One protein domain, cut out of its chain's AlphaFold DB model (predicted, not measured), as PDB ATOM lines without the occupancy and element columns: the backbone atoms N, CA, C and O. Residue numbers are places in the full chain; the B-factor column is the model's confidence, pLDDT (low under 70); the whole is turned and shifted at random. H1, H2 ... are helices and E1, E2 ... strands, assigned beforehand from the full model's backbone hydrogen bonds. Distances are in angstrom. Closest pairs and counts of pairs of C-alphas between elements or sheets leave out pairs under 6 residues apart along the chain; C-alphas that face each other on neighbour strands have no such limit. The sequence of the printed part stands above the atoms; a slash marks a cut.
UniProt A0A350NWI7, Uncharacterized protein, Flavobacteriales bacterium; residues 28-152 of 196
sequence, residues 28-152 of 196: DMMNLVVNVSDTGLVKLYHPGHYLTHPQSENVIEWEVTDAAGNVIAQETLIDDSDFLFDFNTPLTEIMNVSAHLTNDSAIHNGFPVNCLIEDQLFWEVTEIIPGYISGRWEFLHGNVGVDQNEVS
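What this domain is: This is residues 28 to 152 of the 196 residues of an uncharacterized protein of Flavobacteriales bacterium (UniProt A0A350NWI7). Two sheets lie partly face to face as a sandwich: a large, twisted sheet of E3, E4, E6, E7, E8 and E9, with the small sheet of E1, E2 and E5 over part of it. The long strand E7 runs through two hairpins, with E6 and with E8, whose tips at Gly 110 and Pro 130 mark the two ends of the long axis; the short helix H1 only grazes the large sheet. The printed part has 125 residues, with nine named strands and one named helix in the order E1, E2, H1, E3, E4, E5, E6, E7, E8, E9, and its class is mostly strand. The large sheet is branched at E7, the small one has the order E1, E2, E5, and the neighbour pairs in both are antiparallel. The whole is compact, with a radius of gyration of the C-alphas of 15.8 A, yet elongated in outline, spanning 55 by 29 by 24 A.

Where its parts are: The longest strand is E7, residues 111 to 129, from C-alpha 111 at (-25.919, 8.753, -53.218) to C-alpha 129 at (-6.222, 33.056, -12.271), 51.5 A; it bends by 50 degrees at residue 122. E6, residues 95 to 108, is 30.8 A long and bends by 105 degrees at residue 105. E8 has residues 132 to 139, 22.8 A, and E9 has residues 145 to 147, 6.8 A. E3, residues 59 to 65, is 19.9 A long, and E4, residues 71 to 78, is 20.7 A long. In the small sheet, E1 has residues 33 to 38, 14.3 A, and begins at C-alpha 33 at (-16.722, 24.706, -35.234); E2 has residues 41 to 45, 13.6 A, and E5 has residues 82 to 86, 13.5 A. H1 has residues 48 to 51, 4.7 A.

How they stand to each other: On one side of E7 is E6, beside residues 111 to 121; this hairpin has N 97 and O 119 at 2.8 A, within hydrogen-bond range. On the other side of E7 are E8, beside residues 120 to 129, and E9, beside residues 114 to 117, a staggered pairing. E7 and E8 form a hairpin with N 124 and O 136 at 2.8 A; E7 and E9 have N 146 and O 116 at 2.8 A. On the other side of E6 from E7 is E3, with N 61 and O 100 at 2.9 A. E3 and the edge strand E4 form a hairpin, with N 62 and O 75 at 2.8 A. In the sandwich, two sheets face to face, the facing parts are 8.1 A centre to centre, and the strands of one sheet stand at 33 degrees to those of the other. The closest C-alphas of E4 and E5, Ala 73 and Phe 85, are 6.5 A apart; those of E1 and E8, Ser 37 and Trp 137, are 6.2 A apart. In the small sheet, the hairpin E1 and E2 has N 35 and O 43 at 2.8 A, and E2 and E5 have N 44 and O 83 at 2.8 A. E6, E7 and E8 form a meander, each strand the antiparallel neighbour of the one before. H1 only grazes the large sheet with residues 48 to 49; its closest C-alpha pair with E6 is Gly 48 and Leu 101, 7.0 A. H1 is too short for any O i to N i+4 pair; its one O i to N i+3 pair is within range. E5 and E7 are apart.

The domain as a whole: The two C-alphas farthest apart are those of Gly 110 and Pro 130, 55.7 A. The printed part has no cut. No link is long; H1 to E3 and E5 to E6 are short, and the others are tight. The chain changes sheets at the links E2 to E3, E4 to E5 and E5 to E6. The mean pLDDT of the printed part is 94.9, and residues 150 to 152 of this model are under 70.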
ATOM      1  N   ASP A  28     -19.052  11.688 -41.280       95.69
ATOM      2  CA  ASP A  28     -18.375  11.568 -39.985       95.69
ATOM      3  C   ASP A  28     -16.975  12.211 -39.952       95.69
ATOM      4  O   ASP A  28     -16.373  12.368 -38.888       95.69
ATOM      5  N   MET A  29     -16.463  12.642 -41.108       95.50
ATOM      6  CA  MET A  29     -15.240  13.435 -41.220       95.50
ATOM      7  C   MET A  29     -15.488  14.940 -41.042       95.50
ATOM      8  O   MET A  29     -14.538  15.728 -41.101       95.50
ATOM      9  N   MET A  30     -16.742  15.360 -40.860       95.75
ATOM     10  CA  MET A  30     -17.135  16.758 -40.722       95.75
ATOM     11  C   MET A  30     -17.640  17.048 -39.314       95.75
ATOM     12  O   MET A  30     -18.576  16.408 -38.843       95.75
ATOM     13  N   ASN A  31     -17.058  18.080 -38.701       96.75
ATOM     14  CA  ASN A  31     -17.473  18.601 -37.405       96.75
ATOM     15  C   ASN A  31     -17.651  20.124 -37.510       96.75
ATOM     16  O   ASN A  31     -16.805  20.817 -38.086       96.75
ATOM     17  N   LEU A  32     -18.742  20.643 -36.957       98.06
ATOM     18  CA  LEU A  32     -18.997  22.063 -36.769       98.06
ATOM     19  C   LEU A  32     -17.983  22.672 -35.806       98.06
ATOM     20  O   LEU A  32     -17.563  22.056 -34.823       98.06
ATOM     21  N   VAL A  33     -17.650  23.934 -36.061       97.56
ATOM     22  CA  VAL A  33     -16.722  24.706 -35.234       97.56
ATOM     23  C   VAL A  33     -17.373  26.018 -34.820       97.56
ATOM     24  O   VAL A  33     -17.977  26.705 -35.644       97.56
ATOM     25  N   VAL A  34     -17.203  26.397 -33.552       97.44
ATOM     26  CA  VAL A  34     -17.452  27.772 -33.106       97.44
ATOM     27  C   VAL A  34     -16.288  28.634 -33.598       97.44
ATOM     28  O   VAL A  34     -15.189  28.594 -33.050       97.44
ATOM     29  N   ASN A  35     -16.511  29.379 -34.678       93.25
ATOM     30  CA  ASN A  35     -15.481  30.169 -35.354       93.25
ATOM     31  C   ASN A  35     -15.249  31.519 -34.652       93.25
ATOM     32  O   ASN A  35     -14.117  31.953 -34.451       93.25
ATOM     33  N   VAL A  36     -16.336  32.187 -34.258       92.19
ATOM     34  CA  VAL A  36     -16.312  33.437 -33.482       92.19
ATOM     35  C   VAL A  36     -17.378  33.345 -32.402       92.19
ATOM     36  O   VAL A  36     -18.464  32.834 -32.656       92.19
ATOM     37  N   SER A  37     -17.093  33.844 -31.203       92.00
ATOM     38  CA  SER A  37     -18.094  33.918 -30.144       92.00
ATOM     39  C   SER A  37     -17.900  35.122 -29.225       92.00
ATOM     40  O   SER A  37     -16.781  35.576 -28.986       92.00
ATOM     41  N   ASP A  38     -19.024  35.619 -28.718       93.31
ATOM     42  CA  ASP A  38     -19.174  36.549 -27.602       93.31
ATOM     43  C   ASP A  38     -20.407  36.103 -26.781       93.31
ATOM     44  O   ASP A  38     -21.055  35.099 -27.074       93.31
ATOM     45  N   THR A  39     -20.754  36.840 -25.736       94.50
ATOM     46  CA  THR A  39     -21.849  36.538 -24.809       94.50
ATOM     47  C   THR A  39     -23.242  36.508 -25.449       94.50
ATOM     48  O   THR A  39     -24.113  35.816 -24.931       94.50
ATOM     49  N   GLY A  40     -23.458  37.212 -26.563       95.50
ATOM     50  CA  GLY A  40     -24.745  37.255 -27.280       95.50
ATOM     51  C   GLY A  40     -24.625  37.124 -28.799       95.50
ATOM     52  O   GLY A  40     -25.565  37.462 -29.507       95.50
ATOM     53  N   LEU A  41     -23.464  36.679 -29.289       96.19
ATOM     54  CA  LEU A  41     -23.156  36.533 -30.710       96.19
ATOM     55  C   LEU A  41     -22.335  35.261 -30.918       96.19
ATOM     56  O   LEU A  41     -21.331  35.056 -30.234       96.19
ATOM     57  N   VAL A  42     -22.713  34.435 -31.888       97.88
ATOM     58  CA  VAL A  42     -21.945  33.246 -32.276       97.88
ATOM     59  C   VAL A  42     -21.877  33.154 -33.796       97.88
ATOM     60  O   VAL A  42     -22.871  33.360 -34.488       97.88
ATOM     61  N   LYS A  43     -20.687  32.825 -34.310       98.19
ATOM     62  CA  LYS A  43     -20.463  32.395 -35.688       98.19
ATOM     63  C   LYS A  43     -20.080  30.927 -35.711       98.19
ATOM     64  O   LYS A  43     -19.019  30.565 -35.195       98.19
ATOM     65  N   LEU A  44     -20.906  30.110 -36.340       98.50
ATOM     66  CA  LEU A  44     -20.631  28.703 -36.594       98.50
ATOM     67  C   LEU A  44     -20.061  28.520 -37.995       98.50
ATOM     68  O   LEU A  44     -20.358  29.289 -38.904       98.50
ATOM     69  N   TYR A  45     -19.219  27.507 -38.145       98.38
ATOM     70  CA  TYR A  45     -18.609  27.135 -39.413       98.38
ATOM     71  C   TYR A  45     -18.869  25.661 -39.718       98.38
ATOM     72  O   TYR A  45     -18.621  24.800 -38.867       98.38
ATOM     73  N   HIS A  46     -19.322  25.380 -40.941       98.31
ATOM     74  CA  HIS A  46     -19.513  24.025 -41.456       98.31
ATOM     75  C   HIS A  46     -18.438  23.671 -42.504       98.31
ATOM     76  O   HIS A  46     -18.446  24.224 -43.608       98.31
ATOM     77  N   PRO A  47     -17.544  22.698 -42.242       97.06
ATOM     78  CA  PRO A  47     -16.425  22.388 -43.141       97.06
ATOM     79  C   PRO A  47     -16.857  21.761 -44.472       97.06
ATOM     80  O   PRO A  47     -16.121  21.807 -45.457       97.06
ATOM     81  N   GLY A  48     -18.060  21.188 -44.525       95.62
ATOM     82  CA  GLY A  48     -18.595  20.548 -45.723       95.62
ATOM     83  C   GLY A  48     -18.721  21.454 -46.949       95.62
ATOM     84  O   GLY A  48     -18.603  20.951 -48.060       95.62
ATOM     85  N   HIS A  49     -18.831  22.780 -46.785       94.50
ATOM     86  CA  HIS A  49     -18.756  23.703 -47.929       94.50
ATOM     87  C   HIS A  49     -17.426  23.584 -48.686       94.50
ATOM     88  O   HIS A  49     -17.401  23.609 -49.913       94.50
ATOM     89  N   TYR A  50     -16.316  23.433 -47.962       94.19
ATOM     90  CA  TYR A  50     -14.988  23.257 -48.548       94.19
ATOM     91  C   TYR A  50     -14.746  21.815 -49.016       94.19
ATOM     92  O   TYR A  50     -14.096  21.584 -50.036       94.19
ATOM     93  N   LEU A  51     -15.261  20.836 -48.270       95.81
ATOM     94  CA  LEU A  51     -14.991  19.414 -48.504       95.81
ATOM     95  C   LEU A  51     -15.882  18.784 -49.586       95.81
ATOM     96  O   LEU A  51     -15.525  17.733 -50.119       95.81
ATOM     97  N   THR A  52     -16.980  19.443 -49.959       96.31
ATOM     98  CA  THR A  52     -17.924  18.981 -50.984       96.31
ATOM     99  C   THR A  52     -17.882  19.885 -52.211       96.31
ATOM    100  O   THR A  52     -18.051  21.098 -52.108       96.31
ATOM    101  N   HIS A  53     -17.651  19.302 -53.388       95.69
ATOM    102  CA  HIS A  53     -17.616  20.007 -54.670       95.69
ATOM    103  C   HIS A  53     -18.606  19.406 -55.680       95.69
ATOM    104  O   HIS A  53     -18.706  18.179 -55.759       95.69
ATOM    105  N   PRO A  54     -19.249  20.240 -56.523       95.50
ATOM    106  CA  PRO A  54     -19.035  21.688 -56.680       95.50
ATOM    107  C   PRO A  54     -19.629  22.528 -55.536       95.50
ATOM    108  O   PRO A  54     -20.759  22.289 -55.118       95.50
ATOM    109  N   GLN A  55     -18.876  23.528 -55.058       95.38
ATOM    110  CA  GLN A  55     -19.264  24.322 -53.882       95.38
ATOM    111  C   GLN A  55     -20.519  25.169 -54.111       95.38
ATOM    112  O   GLN A  55     -21.345  25.299 -53.213       95.38
ATOM    113  N   SER A  56     -20.710  25.636 -55.349       96.00
ATOM    114  CA  SER A  56     -21.881  26.411 -55.778       96.00
ATOM    115  C   SER A  56     -23.215  25.683 -55.604       96.00
ATOM    116  O   SER A  56     -24.263  26.318 -55.649       96.00
ATOM    117  N   GLU A  57     -23.174  24.359 -55.446       96.56
ATOM    118  CA  GLU A  57     -24.343  23.494 -55.269       96.56
ATOM    119  C   GLU A  57     -24.498  23.021 -53.814       96.56
ATOM    120  O   GLU A  57     -25.422  22.273 -53.510       96.56
ATOM    121  N   ASN A  58     -23.597  23.423 -52.909       98.06
ATOM    122  CA  ASN A  58     -23.748  23.144 -51.485       98.06
ATOM    123  C   ASN A  58     -24.843  24.036 -50.910       98.06
ATOM    124  O   ASN A  58     -24.735  25.264 -50.969       98.06
ATOM    125  N   VAL A  59     -25.842  23.410 -50.298       98.62
ATOM    126  CA  VAL A  59     -26.870  24.076 -49.500       98.62
ATOM    127  C   VAL A  59     -26.715  23.624 -48.055       98.62
ATOM    128  O   VAL A  59     -26.668  22.424 -47.797       98.62
ATOM    129  N   ILE A  60     -26.620  24.569 -47.124       98.75
ATOM    130  CA  ILE A  60     -26.540  24.286 -45.689       98.75
ATOM    131  C   ILE A  60     -27.713  24.958 -44.992       98.75
ATOM    132  O   ILE A  60     -27.802  26.187 -44.953       98.75
ATOM    133  N   GLU A  61     -28.610  24.148 -44.449       98.81
ATOM    134  CA  GLU A  61     -29.726  24.602 -43.625       98.81
ATOM    135  C   GLU A  61     -29.309  24.564 -42.156       98.81
ATOM    136  O   GLU A  61     -28.922  23.520 -41.636       98.81
ATOM    137  N   TRP A  62     -29.366  25.715 -41.498       98.75
ATOM    138  CA  TRP A  62     -29.006  25.897 -40.101       98.75
ATOM    139  C   TRP A  62     -30.244  26.168 -39.263       98.75
ATOM    140  O   TRP A  62     -31.082  26.996 -39.632       98.75
ATOM    141  N   GLU A  63     -30.305  25.554 -38.087       98.81
ATOM    142  CA  GLU A  63     -31.299  25.872 -37.072       98.81
ATOM    143  C   GLU A  63     -30.662  25.858 -35.681       98.81
ATOM    144  O   GLU A  63     -29.867  24.986 -35.330       98.81
ATOM    145  N   VAL A  64     -31.016  26.856 -34.878       98.69
ATOM    146  CA  VAL A  64     -30.651  26.956 -33.468       98.69
ATOM    147  C   VAL A  64     -31.933  27.094 -32.669       98.69
ATOM    148  O   VAL A  64     -32.729  28.001 -32.924       98.69
ATOM    149  N   THR A  65     -32.124  26.227 -31.682       98.56
ATOM    150  CA  THR A  65     -33.311  26.233 -30.819       98.56
ATOM    151  C   THR A  65     -32.942  26.288 -29.345       98.56
ATOM    152  O   THR A  65     -31.844  25.907 -28.935       98.56
ATOM    153  N   ASP A  66     -33.867  26.775 -28.522       96.25
ATOM    154  CA  ASP A  66     -33.770  26.619 -27.075       96.25
ATOM    155  C   ASP A  66     -34.122  25.182 -26.632       96.25
ATOM    156  O   ASP A  66     -34.554  24.337 -27.420       96.25
ATOM    157  N   ALA A  67     -33.972  24.894 -25.338       91.62
ATOM    158  CA  ALA A  67     -34.298  23.585 -24.767       91.62
ATOM    159  C   ALA A  67     -35.790  23.193 -24.880       91.62
ATOM    160  O   ALA A  67     -36.126  22.018 -24.735       91.62
ATOM    161  N   ALA A  68     -36.690  24.152 -25.117       94.19
ATOM    162  CA  ALA A  68     -38.111  23.907 -25.345       94.19
ATOM    163  C   ALA A  68     -38.449  23.714 -26.838       94.19
ATOM    164  O   ALA A  68     -39.604  23.431 -27.161       94.19
ATOM    165  N   GLY A  69     -37.460  23.836 -27.730       94.50
ATOM    166  CA  GLY A  69     -37.617  23.724 -29.176       94.50
ATOM    167  C   GLY A  69     -38.094  25.010 -29.853       94.50
ATOM    168  O   GLY A  69     -38.527  24.961 -31.002       94.50
ATOM    169  N   ASN A  70     -38.056  26.163 -29.177       96.56
ATOM    170  CA  ASN A  70     -38.341  27.435 -29.836       96.56
ATOM    171  C   ASN A  70     -37.128  27.865 -30.661       96.56
ATOM    172  O   ASN A  70     -35.999  27.853 -30.167       96.56
ATOM    173  N   VAL A  71     -37.368  28.291 -31.900       97.81
ATOM    174  CA  VAL A  71     -36.313  28.775 -32.799       97.81
ATOM    175  C   VAL A  71     -35.716  30.080 -32.267       97.81
ATOM    176  O   VAL A  71     -36.430  31.058 -32.040       97.81
ATOM    177  N   ILE A  72     -34.395  30.079 -32.099       98.00
ATOM    178  CA  ILE A  72     -33.566  31.240 -31.766       98.00
ATOM    179  C   ILE A  72     -33.055  31.886 -33.057       98.00
ATOM    180  O   ILE A  72     -33.167  33.099 -33.222       98.00
ATOM    181  N   ALA A  73     -32.519  31.077 -33.974       98.25
ATOM    182  CA  ALA A  73     -32.006  31.515 -35.265       98.25
ATOM    183  C   ALA A  73     -32.134  30.390 -36.301       98.25
ATOM    184  O   ALA A  73     -32.066  29.215 -35.952       98.25
ATOM    185  N   GLN A  74     -32.317  30.748 -37.570       98.44
ATOM    186  CA  GLN A  74     -32.347  29.806 -38.689       98.44
ATOM    187  C   GLN A  74     -31.898  30.508 -39.968       98.44
ATOM    188  O   GLN A  74     -32.217  31.685 -40.167       98.44
ATOM    189  N   GLU A  75     -31.202  29.796 -40.847       98.31
ATOM    190  CA  GLU A  75     -30.786  30.322 -42.149       98.31
ATOM    191  C   GLU A  75     -30.515  29.190 -43.144       98.31
ATOM    192  O   GLU A  75     -30.144  28.085 -42.758       98.31
ATOM    193  N   THR A  76     -30.677  29.470 -44.435       98.44
ATOM    194  CA  THR A  76     -30.268  28.570 -45.518       98.44
ATOM    195  C   THR A  76     -29.182  29.262 -46.324       98.44
ATOM    196  O   THR A  76     -29.435  30.289 -46.956       98.44
ATOM    197  N   LEU A  77     -27.981  28.696 -46.311       98.25
ATOM    198  CA  LEU A  77     -26.817  29.215 -47.019       98.25
ATOM    199  C   LEU A  77     -26.565  28.399 -48.287       98.25
ATOM    200  O   LEU A  77     -26.664  27.175 -48.269       98.25
ATOM    201  N   ILE A  78     -26.228  29.076 -49.384       97.94
ATOM    202  CA  ILE A  78     -25.839  28.453 -50.655       97.94
ATOM    203  C   ILE A  78     -24.430  28.926 -50.978       97.94
ATOM    204  O   ILE A  78     -24.194  30.133 -50.990       97.94
ATOM    205  N   ASP A  79     -23.520  27.990 -51.252       97.12
ATOM    206  CA  ASP A  79     -22.098  28.287 -51.486       97.12
ATOM    207  C   ASP A  79     -21.452  29.112 -50.353       97.12
ATOM    208  O   ASP A  79     -20.535  29.902 -50.575       97.12
ATOM    209  N   ASP A  80     -21.932  28.927 -49.123       97.62
ATOM    210  CA  ASP A  80     -21.385  29.555 -47.922       97.62
ATOM    211  C   ASP A  80     -21.483  28.589 -46.727       97.62
ATOM    212  O   ASP A  80     -22.206  27.591 -46.759       97.62
ATOM    213  N   SER A  81     -20.706  28.862 -45.683       96.44
ATOM    214  CA  SER A  81     -20.541  28.016 -44.495       96.44
ATOM    215  C   SER A  81     -20.575  28.764 -43.172       96.44
ATOM    216  O   SER A  81     -20.679  28.115 -42.130       96.44
ATOM    217  N   ASP A  82     -20.435  30.089 -43.196       97.62
ATOM    218  CA  ASP A  82     -20.374  30.914 -41.996       97.62
ATOM    219  C   ASP A  82     -21.789  31.343 -41.582       97.62
ATOM    220  O   ASP A  82     -22.381  32.235 -42.184       97.62
ATOM    221  N   PHE A  83     -22.312  30.751 -40.508       98.44
ATOM    222  CA  PHE A  83     -23.609  31.116 -39.943       98.44
ATOM    223  C   PHE A  83     -23.432  31.990 -38.698       98.44
ATOM    224  O   PHE A  83     -22.980  31.516 -37.653       98.44
ATOM    225  N   LEU A  84     -23.749  33.283 -38.818       98.06
ATOM    226  CA  LEU A  84     -23.626  34.282 -37.756       98.06
ATOM    227  C   LEU A  84     -25.003  34.676 -37.226       98.06
ATOM    228  O   LEU A  84     -25.845  35.134 -37.991       98.06
ATOM    229  N   PHE A  85     -25.199  34.595 -35.914       97.81
ATOM    230  CA  PHE A  85     -26.459  34.994 -35.295       97.81
ATOM    231  C   PHE A  85     -26.257  35.681 -33.941       97.81
ATOM    232  O   PHE A  85     -25.366  35.330 -33.159       97.81
ATOM    233  N   ASP A  86     -27.121  36.661 -33.677       96.94
ATOM    234  CA  ASP A  86     -27.300  37.301 -32.374       96.94
ATOM    235  C   ASP A  86     -28.421  36.600 -31.594       96.94
ATOM    236  O   ASP A  86     -29.400  36.124 -32.172       96.94
ATOM    237  N   PHE A  87     -28.322  36.574 -30.268       95.31
ATOM    238  CA  PHE A  87     -29.328  35.959 -29.402       95.31
ATOM    239  C   PHE A  87     -29.319  36.578 -28.002       95.31
ATOM    240  O   PHE A  87     -28.384  37.263 -27.598       95.31
ATOM    241  N   ASN A  88     -30.386  36.322 -27.240       93.81
ATOM    242  CA  ASN A  88     -30.548  36.814 -25.864       93.81
ATOM    243  C   ASN A  88     -30.697  35.680 -24.835       93.81
ATOM    244  O   ASN A  88     -31.117  35.914 -23.701       93.81
ATOM    245  N   THR A  89     -30.389  34.447 -25.237       92.12
ATOM    246  CA  THR A  89     -30.382  33.270 -24.366       92.12
ATOM    247  C   THR A  89     -29.376  33.466 -23.224       92.12
ATOM    248  O   THR A  89     -28.234  33.853 -23.487       92.12
ATOM    249  N   PRO A  90     -29.755  33.230 -21.954       94.75
ATOM    250  CA  PRO A  90     -28.823  33.336 -20.836       94.75
ATOM    251  C   PRO A  90     -27.627  32.389 -20.994       94.75
ATOM    252  O   PRO A  90     -27.790  31.253 -21.421       94.75
ATOM    253  N   LEU A  91     -26.440  32.813 -20.545       94.25
ATOM    254  CA  LEU A  91     -25.213  31.997 -20.608       94.25
ATOM    255  C   LEU A  91     -25.298  30.679 -19.814       94.25
ATOM    256  O   LEU A  91     -24.459  29.805 -19.976       94.25
ATOM    257  N   THR A  92     -26.271  30.541 -18.913       93.62
ATOM    258  CA  THR A  92     -26.503  29.307 -18.145       93.62
ATOM    259  C   THR A  92     -27.329  28.271 -18.899       93.62
ATOM    260  O   THR A  92     -27.448  27.145 -18.427       93.62
ATOM    261  N   GLU A  93     -27.934  28.658 -20.020       95.12
ATOM    262  CA  GLU A  93     -28.786  27.797 -20.829       95.12
ATOM    263  C   GLU A  93     -27.999  27.164 -21.979       95.12
ATOM    264  O   GLU A  93     -26.957  27.660 -22.412       95.12
ATOM    265  N   ILE A  94     -28.538  26.055 -22.474       96.06
ATOM    266  CA  ILE A  94     -28.014  25.317 -23.619       96.06
ATOM    267  C   ILE A  94     -28.877  25.634 -24.841       96.06
ATOM    268  O   ILE A  94     -30.101  25.736 -24.734       96.06
ATOM    269  N   MET A  95     -28.240  25.759 -26.003       97.81
ATOM    270  CA  MET A  95     -28.922  25.878 -27.294       97.81
ATOM    271  C   MET A  95     -28.666  24.621 -28.120       97.81
ATOM    272  O   MET A  95     -27.524  24.177 -28.198       97.81
ATOM    273  N   ASN A  96     -29.692  24.056 -28.747       98.44
ATOM    274  CA  ASN A  96     -29.505  22.979 -29.718       98.44
ATOM    275  C   ASN A  96     -29.141  23.589 -31.069       98.44
ATOM    276  O   ASN A  96     -29.691  24.625 -31.439       98.44
ATOM    277  N   VAL A  97     -28.243  22.943 -31.797       98.62
ATOM    278  CA  VAL A  97     -27.782  23.348 -33.122       98.62
ATOM    279  C   VAL A  97     -27.966  22.179 -34.069       98.62
ATOM    280  O   VAL A  97     -27.517  21.075 -33.764       98.62
ATOM    281  N   SER A  98     -28.550  22.443 -35.231       98.69
ATOM    282  CA  SER A  98     -28.532  21.542 -36.375       98.69
ATOM    283  C   SER A  98     -27.973  22.259 -37.602       98.69
ATOM    284  O   SER A  98     -28.175  23.461 -37.807       98.69
ATOM    285  N   ALA A  99     -27.219  21.513 -38.403       98.69
ATOM    286  CA  ALA A  99     -26.697  21.956 -39.683       98.69
ATOM    287  C   ALA A  99     -26.826  20.815 -40.691       98.69
ATOM    288  O   ALA A  99     -26.231  19.749 -40.518       98.69
ATOM    289  N   HIS A 100     -27.616  21.030 -41.737       98.56
ATOM    290  CA  HIS A 100     -27.922  20.026 -42.744       98.56
ATOM    291  C   HIS A 100     -27.331  20.437 -44.089       98.56
ATOM    292  O   HIS A 100     -27.839  21.332 -44.760       98.56
ATOM    293  N   LEU A 101     -26.236  19.784 -44.473       98.56
ATOM    294  CA  LEU A 101     -25.608  19.946 -45.778       98.56
ATOM    295  C   LEU A 101     -26.247  19.006 -46.804       98.56
ATOM    296  O   LEU A 101     -26.229  17.784 -46.633       98.56
ATOM    297  N   THR A 102     -26.683  19.570 -47.925       98.25
ATOM    298  CA  THR A 102     -27.112  18.827 -49.113       98.25
ATOM    299  C   THR A 102     -26.363  19.296 -50.360       98.25
ATOM    300  O   THR A 102     -26.020  20.473 -50.496       98.25
ATOM    301  N   ASN A 103     -26.065  18.361 -51.265       97.31
ATOM    302  CA  ASN A 103     -25.539  18.657 -52.599       97.31
ATOM    303  C   ASN A 103     -25.904  17.527 -53.578       97.31
ATOM    304  O   ASN A 103     -25.279  16.464 -53.589       97.31
ATOM    305  N   ASP A 104     -26.882  17.790 -54.449       95.00
ATOM    306  CA  ASP A 104     -27.371  16.833 -55.455       95.00
ATOM    307  C   ASP A 104     -26.378  16.570 -56.598       95.00
ATOM    308  O   ASP A 104     -26.473  15.565 -57.308       95.00
ATOM    309  N   SER A 105     -25.411  17.469 -56.784       94.00
ATOM    310  CA  SER A 105     -24.378  17.356 -57.817       94.00
ATOM    311  C   SER A 105     -23.165  16.542 -57.360       94.00
ATOM    312  O   SER A 105     -22.353  16.132 -58.197       94.00
ATOM    313  N   ALA A 106     -23.027  16.295 -56.056       93.50
ATOM    314  CA  ALA A 106     -21.900  15.596 -55.466       93.50
ATOM    315  C   ALA A 106     -22.324  14.196 -54.997       93.50
ATOM    316  O   ALA A 106     -23.114  14.055 -54.069       93.50
ATOM    317  N   ILE A 107     -21.803  13.151 -55.649       90.62
ATOM    318  CA  ILE A 107     -22.164  11.758 -55.353       90.62
ATOM    319  C   ILE A 107     -21.096  11.107 -54.474       90.62
ATOM    320  O   ILE A 107     -19.964  10.910 -54.918       90.62
ATOM    321  N   HIS A 108     -21.488  10.702 -53.268       89.00
ATOM    322  CA  HIS A 108     -20.676   9.969 -52.304       89.00
ATOM    323  C   HIS A 108     -21.269   8.575 -52.071       89.00
ATOM    324  O   HIS A 108     -22.466   8.435 -51.839       89.00
ATOM    325  N   ASN A 109     -20.470   7.513 -52.204       87.81
ATOM    326  CA  ASN A 109     -20.928   6.118 -52.053       87.81
ATOM    327  C   ASN A 109     -22.198   5.735 -52.859       87.81
ATOM    328  O   ASN A 109     -22.912   4.799 -52.509       87.81
ATOM    329  N   GLY A 110     -22.455   6.414 -53.984       88.00
ATOM    330  CA  GLY A 110     -23.598   6.148 -54.869       88.00
ATOM    331  C   GLY A 110     -24.848   6.989 -54.594       88.00
ATOM    332  O   GLY A 110     -25.799   6.889 -55.368       88.00
ATOM    333  N   PHE A 111     -24.826   7.846 -53.572       91.56
ATOM    334  CA  PHE A 111     -25.919   8.753 -53.218       91.56
ATOM    335  C   PHE A 111     -25.458  10.218 -53.245       91.56
ATOM    336  O   PHE A 111     -24.265  10.482 -53.099       91.56
ATOM    337  N   PRO A 112     -26.367  11.183 -53.451       94.62
ATOM    338  CA  PRO A 112     -26.082  12.592 -53.198       94.62
ATOM    339  C   PRO A 112     -25.567  12.847 -51.780       94.62
ATOM    340  O   PRO A 112     -25.971  12.160 -50.839       94.62
ATOM    341  N   VAL A 113     -24.716  13.858 -51.607       96.00
ATOM    342  CA  VAL A 113     -24.307  14.303 -50.269       96.00
ATOM    343  C   VAL A 113     -25.533  14.809 -49.513       96.00
ATOM    344  O   VAL A 113     -26.241  15.701 -49.981       96.00
ATOM    345  N   ASN A 114     -25.763  14.224 -48.341       96.94
ATOM    346  CA  ASN A 114     -26.907  14.489 -47.479       96.94
ATOM    347  C   ASN A 114     -26.486  14.242 -46.019       96.94
ATOM    348  O   ASN A 114     -26.680  13.156 -45.475       96.94
ATOM    349  N   CYS A 115     -25.821  15.228 -45.418       97.06
ATOM    350  CA  CYS A 115     -25.160  15.098 -44.120       97.06
ATOM    351  C   CYS A 115     -25.796  16.027 -43.088       97.06
ATOM    352  O   CYS A 115     -25.817  17.242 -43.281       97.06
ATOM    353  N   LEU A 116     -26.244  15.466 -41.968       98.25
ATOM    354  CA  LEU A 116     -26.777  16.216 -40.832       98.25
ATOM    355  C   LEU A 116     -25.768  16.197 -39.683       98.25
ATOM    356  O   LEU A 116     -25.275  15.130 -39.318       98.25
ATOM    357  N   ILE A 117     -25.483  17.362 -39.107       98.50
ATOM    358  CA  ILE A 117     -24.704  17.500 -37.877       98.50
ATOM    359  C   ILE A 117     -25.582  18.160 -36.819       98.50
ATOM    360  O   ILE A 117     -26.129  19.235 -37.056       98.50
ATOM    361  N   GLU A 118     -25.686  17.537 -35.648       98.44
ATOM    362  CA  GLU A 118     -26.449  18.053 -34.510       98.44
ATOM    363  C   GLU A 118     -25.600  18.025 -33.241       98.44
ATOM    364  O   GLU A 118     -24.863  17.065 -33.003       98.44
ATOM    365  N   ASP A 119     -25.708  19.067 -32.418       98.56
ATOM    366  CA  ASP A 119     -25.134  19.114 -31.068       98.56
ATOM    367  C   ASP A 119     -25.769  20.257 -30.263       98.56
ATOM    368  O   ASP A 119     -26.775  20.854 -30.643       98.56
ATOM    369  N   GLN A 120     -25.179  20.558 -29.119       98.31
ATOM    370  CA  GLN A 120     -25.598  21.560 -28.175       98.31
ATOM    371  C   GLN A 120     -24.456  22.536 -27.917       98.31
ATOM    372  O   GLN A 120     -23.320  22.129 -27.671       98.31
ATOM    373  N   LEU A 121     -24.770  23.827 -27.945       97.50
ATOM    374  CA  LEU A 121     -23.875  24.890 -27.520       97.50
ATOM    375  C   LEU A 121     -24.093  25.199 -26.046       97.50
ATOM    376  O   LEU A 121     -25.225  25.402 -25.601       97.50
ATOM    377  N   PHE A 122     -22.991  25.306 -25.314       96.94
ATOM    378  CA  PHE A 122     -22.980  25.756 -23.929       96.94
ATOM    379  C   PHE A 122     -21.878  26.797 -23.712       96.94
ATOM    380  O   PHE A 122     -20.875  26.828 -24.428       96.94
ATOM    381  N   TRP A 123     -22.067  27.665 -22.720       96.88
ATOM    382  CA  TRP A 123     -21.050  28.632 -22.328       96.88
ATOM    383  C   TRP A 123     -20.033  27.967 -21.398       96.88
ATOM    384  O   TRP A 123     -20.305  27.720 -20.219       96.88
ATOM    385  N   GLU A 124     -18.845  27.676 -21.918       95.50
ATOM    386  CA  GLU A 124     -17.744  27.159 -21.120       95.50
ATOM    387  C   GLU A 124     -17.086  28.302 -20.346       95.50
ATOM    388  O   GLU A 124     -16.692  29.323 -20.912       95.50
ATOM    389  N   VAL A 125     -16.921  28.107 -19.039       94.19
ATOM    390  CA  VAL A 125     -16.279  29.062 -18.141       94.19
ATOM    391  C   VAL A 125     -14.919  28.519 -17.710       94.19
ATOM    392  O   VAL A 125     -14.824  27.426 -17.160       94.19
ATOM    393  N   THR A 126     -13.860  29.297 -17.917       92.81
ATOM    394  CA  THR A 126     -12.492  28.968 -17.498       92.81
ATOM    395  C   THR A 126     -11.958  30.031 -16.541       92.81
ATOM    396  O   THR A 126     -11.910  31.216 -16.870       92.81
ATOM    397  N   GLU A 127     -11.506  29.615 -15.359       92.50
ATOM    398  CA  GLU A 127     -10.769  30.486 -14.440       92.50
ATOM    399  C   GLU A 127      -9.282  30.497 -14.827       92.50
ATOM    400  O   GLU A 127      -8.608  29.470 -14.773       92.50
ATOM    401  N   ILE A 128      -8.767  31.656 -15.246       92.31
ATOM    402  CA  ILE A 128      -7.377  31.790 -15.718       92.31
ATOM    403  C   ILE A 128      -6.428  32.000 -14.533       92.31
ATOM    404  O   ILE A 128      -5.330  31.447 -14.489       92.31
ATOM    405  N   ILE A 129      -6.863  32.810 -13.567       89.81
ATOM    406  CA  ILE A 129      -6.222  33.056 -12.271       89.81
ATOM    407  C   ILE A 129      -7.326  33.307 -11.233       89.81
ATOM    408  O   ILE A 129      -8.430  33.676 -11.636       89.81
ATOM    409  N   PRO A 130      -7.051  33.176  -9.921       93.50
ATOM    410  CA  PRO A 130      -8.062  33.375  -8.886       93.50
ATOM    411  C   PRO A 130      -8.854  34.682  -9.054       93.50
ATOM    412  O   PRO A 130      -8.289  35.773  -8.951       93.50
ATOM    413  N   GLY A 131     -10.156  34.564  -9.320       90.25
ATOM    414  CA  GLY A 131     -11.076  35.691  -9.516       90.25
ATOM    415  C   GLY A 131     -11.093  36.317 -10.918       90.25
ATOM    416  O   GLY A 131     -11.834  37.279 -11.128       90.25
ATOM    417  N   TYR A 132     -10.324  35.795 -11.879       93.25
ATOM    418  CA  TYR A 132     -10.374  36.204 -13.285       93.25
ATOM    419  C   TYR A 132     -10.889  35.060 -14.156       93.25
ATOM    420  O   TYR A 132     -10.216  34.046 -14.366       93.25
ATOM    421  N   ILE A 133     -12.089  35.262 -14.683       91.75
ATOM    422  CA  ILE A 133     -12.842  34.265 -15.427       91.75
ATOM    423  C   ILE A 133     -12.956  34.714 -16.883       91.75
ATOM    424  O   ILE A 133     -13.275  35.869 -17.161       91.75
ATOM    425  N   SER A 134     -12.710  33.786 -17.800       91.94
ATOM    426  CA  SER A 134     -13.010  33.914 -19.224       91.94
ATOM    427  C   SER A 134     -14.107  32.922 -19.585       91.94
ATOM    428  O   SER A 134     -14.214  31.871 -18.956       91.94
ATOM    429  N   GLY A 135     -14.895  33.219 -20.612       93.25
ATOM    430  CA  GLY A 135     -15.827  32.243 -21.160       93.25
ATOM    431  C   GLY A 135     -15.889  32.291 -22.676       93.25
ATOM    432  O   GLY A 135     -15.443  33.269 -23.278       93.25
ATOM    433  N   ARG A 136     -16.373  31.204 -23.268       95.19
ATOM    434  CA  ARG A 136     -16.609  31.069 -24.706       95.19
ATOM    435  C   ARG A 136     -17.681  30.015 -24.960       95.19
ATOM    436  O   ARG A 136     -17.875  29.128 -24.134       95.19
ATOM    437  N   TRP A 137     -18.359  30.112 -26.096       97.12
ATOM    438  CA  TRP A 137     -19.286  29.069 -26.530       97.12
ATOM    439  C   TRP A 137     -18.515  27.865 -27.065       97.12
ATOM    440  O   TRP A 137     -17.560  28.033 -27.821       97.12
ATOM    441  N   GLU A 138     -18.942  26.670 -26.672       97.19
ATOM    442  CA  GLU A 138     -18.363  25.394 -27.092       97.19
ATOM    443  C   GLU A 138     -19.461  24.375 -27.393       97.19
ATOM    444  O   GLU A 138     -20.581  24.470 -26.881       97.19
ATOM    445  N   PHE A 139     -19.116  23.385 -28.211       97.94
ATOM    446  CA  PHE A 139     -19.959  22.221 -28.461       97.94
ATOM    447  C   PHE A 139     -19.837  21.208 -27.320       97.94
ATOM    448  O   PHE A 139     -18.732  20.887 -26.877       97.94
ATOM    449  N   LEU A 140     -20.972  20.702 -26.840       96.75
ATOM    450  CA  LEU A 140     -21.028  19.881 -25.635       96.75
ATOM    451  C   LEU A 140     -20.611  18.422 -25.872       96.75
ATOM    452  O   LEU A 140     -19.946  17.842 -25.011       96.75
ATOM    453  N   HIS A 141     -20.981  17.820 -27.007       95.44
ATOM    454  CA  HIS A 141     -20.827  16.373 -27.222       95.44
ATOM    455  C   HIS A 141     -19.777  15.990 -28.262       95.44
ATOM    456  O   HIS A 141     -19.576  14.801 -28.502       95.44
ATOM    457  N   GLY A 142     -19.086  16.966 -28.851       90.69
ATOM    458  CA  GLY A 142     -18.139  16.698 -29.929       90.69
ATOM    459  C   GLY A 142     -18.876  16.238 -31.179       90.69
ATOM    460  O   GLY A 142     -18.678  15.111 -31.627       90.69
ATOM    461  N   ASN A 143     -19.755  17.117 -31.669       96.19
ATOM    462  CA  ASN A 143     -20.545  16.973 -32.887       96.19
ATOM    463  C   ASN A 143     -19.824  16.200 -34.008       96.19
ATOM    464  O   ASN A 143     -18.624  16.370 -34.216       96.19
ATOM    465  N   VAL A 144     -20.580  15.360 -34.717       96.12
ATOM    466  CA  VAL A 144     -20.116  14.548 -35.847       96.12
ATOM    467  C   VAL A 144     -21.244  14.413 -36.862       96.12
ATOM    468  O   VAL A 144     -22.410  14.288 -36.479       96.12
ATOM    469  N   GLY A 145     -20.919  14.460 -38.152       96.44
ATOM    470  CA  GLY A 145     -21.926  14.318 -39.196       96.44
ATOM    471  C   GLY A 145     -22.432  12.896 -39.391       96.44
ATOM    472  O   GLY A 145     -21.695  11.915 -39.298       96.44
ATOM    473  N   VAL A 146     -23.719  12.800 -39.719       95.94
ATOM    474  CA  VAL A 146     -24.438  11.552 -39.975       95.94
ATOM    475  C   VAL A 146     -25.047  11.599 -41.374       95.94
ATOM    476  O   VAL A 146     -25.787  12.530 -41.703       95.94
ATOM    477  N   ASP A 147     -24.761  10.575 -42.181       95.06
ATOM    478  CA  ASP A 147     -25.360  10.399 -43.507       95.06
ATOM    479  C   ASP A 147     -26.853  10.064 -43.382       95.06
ATOM    480  O   ASP A 147     -27.245   9.073 -42.762       95.06
ATOM    481  N   GLN A 148     -27.698  10.902 -43.975       94.81
ATOM    482  CA  GLN A 148     -29.153  10.757 -43.939       94.81
ATOM    483  C   GLN A 148     -29.696   9.869 -45.071       94.81
ATOM    484  O   GLN A 148     -30.888   9.547 -45.087       94.81
ATOM    485  N   ASN A 149     -28.850   9.416 -46.000       87.75
ATOM    486  CA  ASN A 149     -29.252   8.491 -47.059       87.75
ATOM    487  C   ASN A 149     -29.554   7.084 -46.517       87.75
ATOM    488  O   ASN A 149     -30.465   6.422 -47.016       87.75
ATOM    489  N   GLU A 150     -28.867   6.637 -45.456       67.88
ATOM    490  CA  GLU A 150     -29.131   5.328 -44.831       67.88
ATOM    491  C   GLU A 150     -30.469   5.284 -44.073       67.88
ATOM    492  O   GLU A 150     -31.105   4.233 -43.971       67.88
ATOM    493  N   VAL A 151     -30.948   6.437 -43.589       56.81
ATOM    494  CA  VAL A 151     -32.229   6.556 -42.868       56.81
ATOM    495  C   VAL A 151     -33.427   6.354 -43.813       56.81
ATOM    496  O   VAL A 151     -34.521   5.995 -43.373       56.81
ATOM    497  N   SER A 152     -33.219   6.440 -45.134       50.84
ATOM    498  CA  SER A 152     -34.210   6.093 -46.165       50.84
ATOM    499  C   SER A 152     -34.186   4.605 -46.540       50.84
ATOM    500  O   SER A 152     -34.346   4.249 -47.705       50.84
TER     501      SER A 152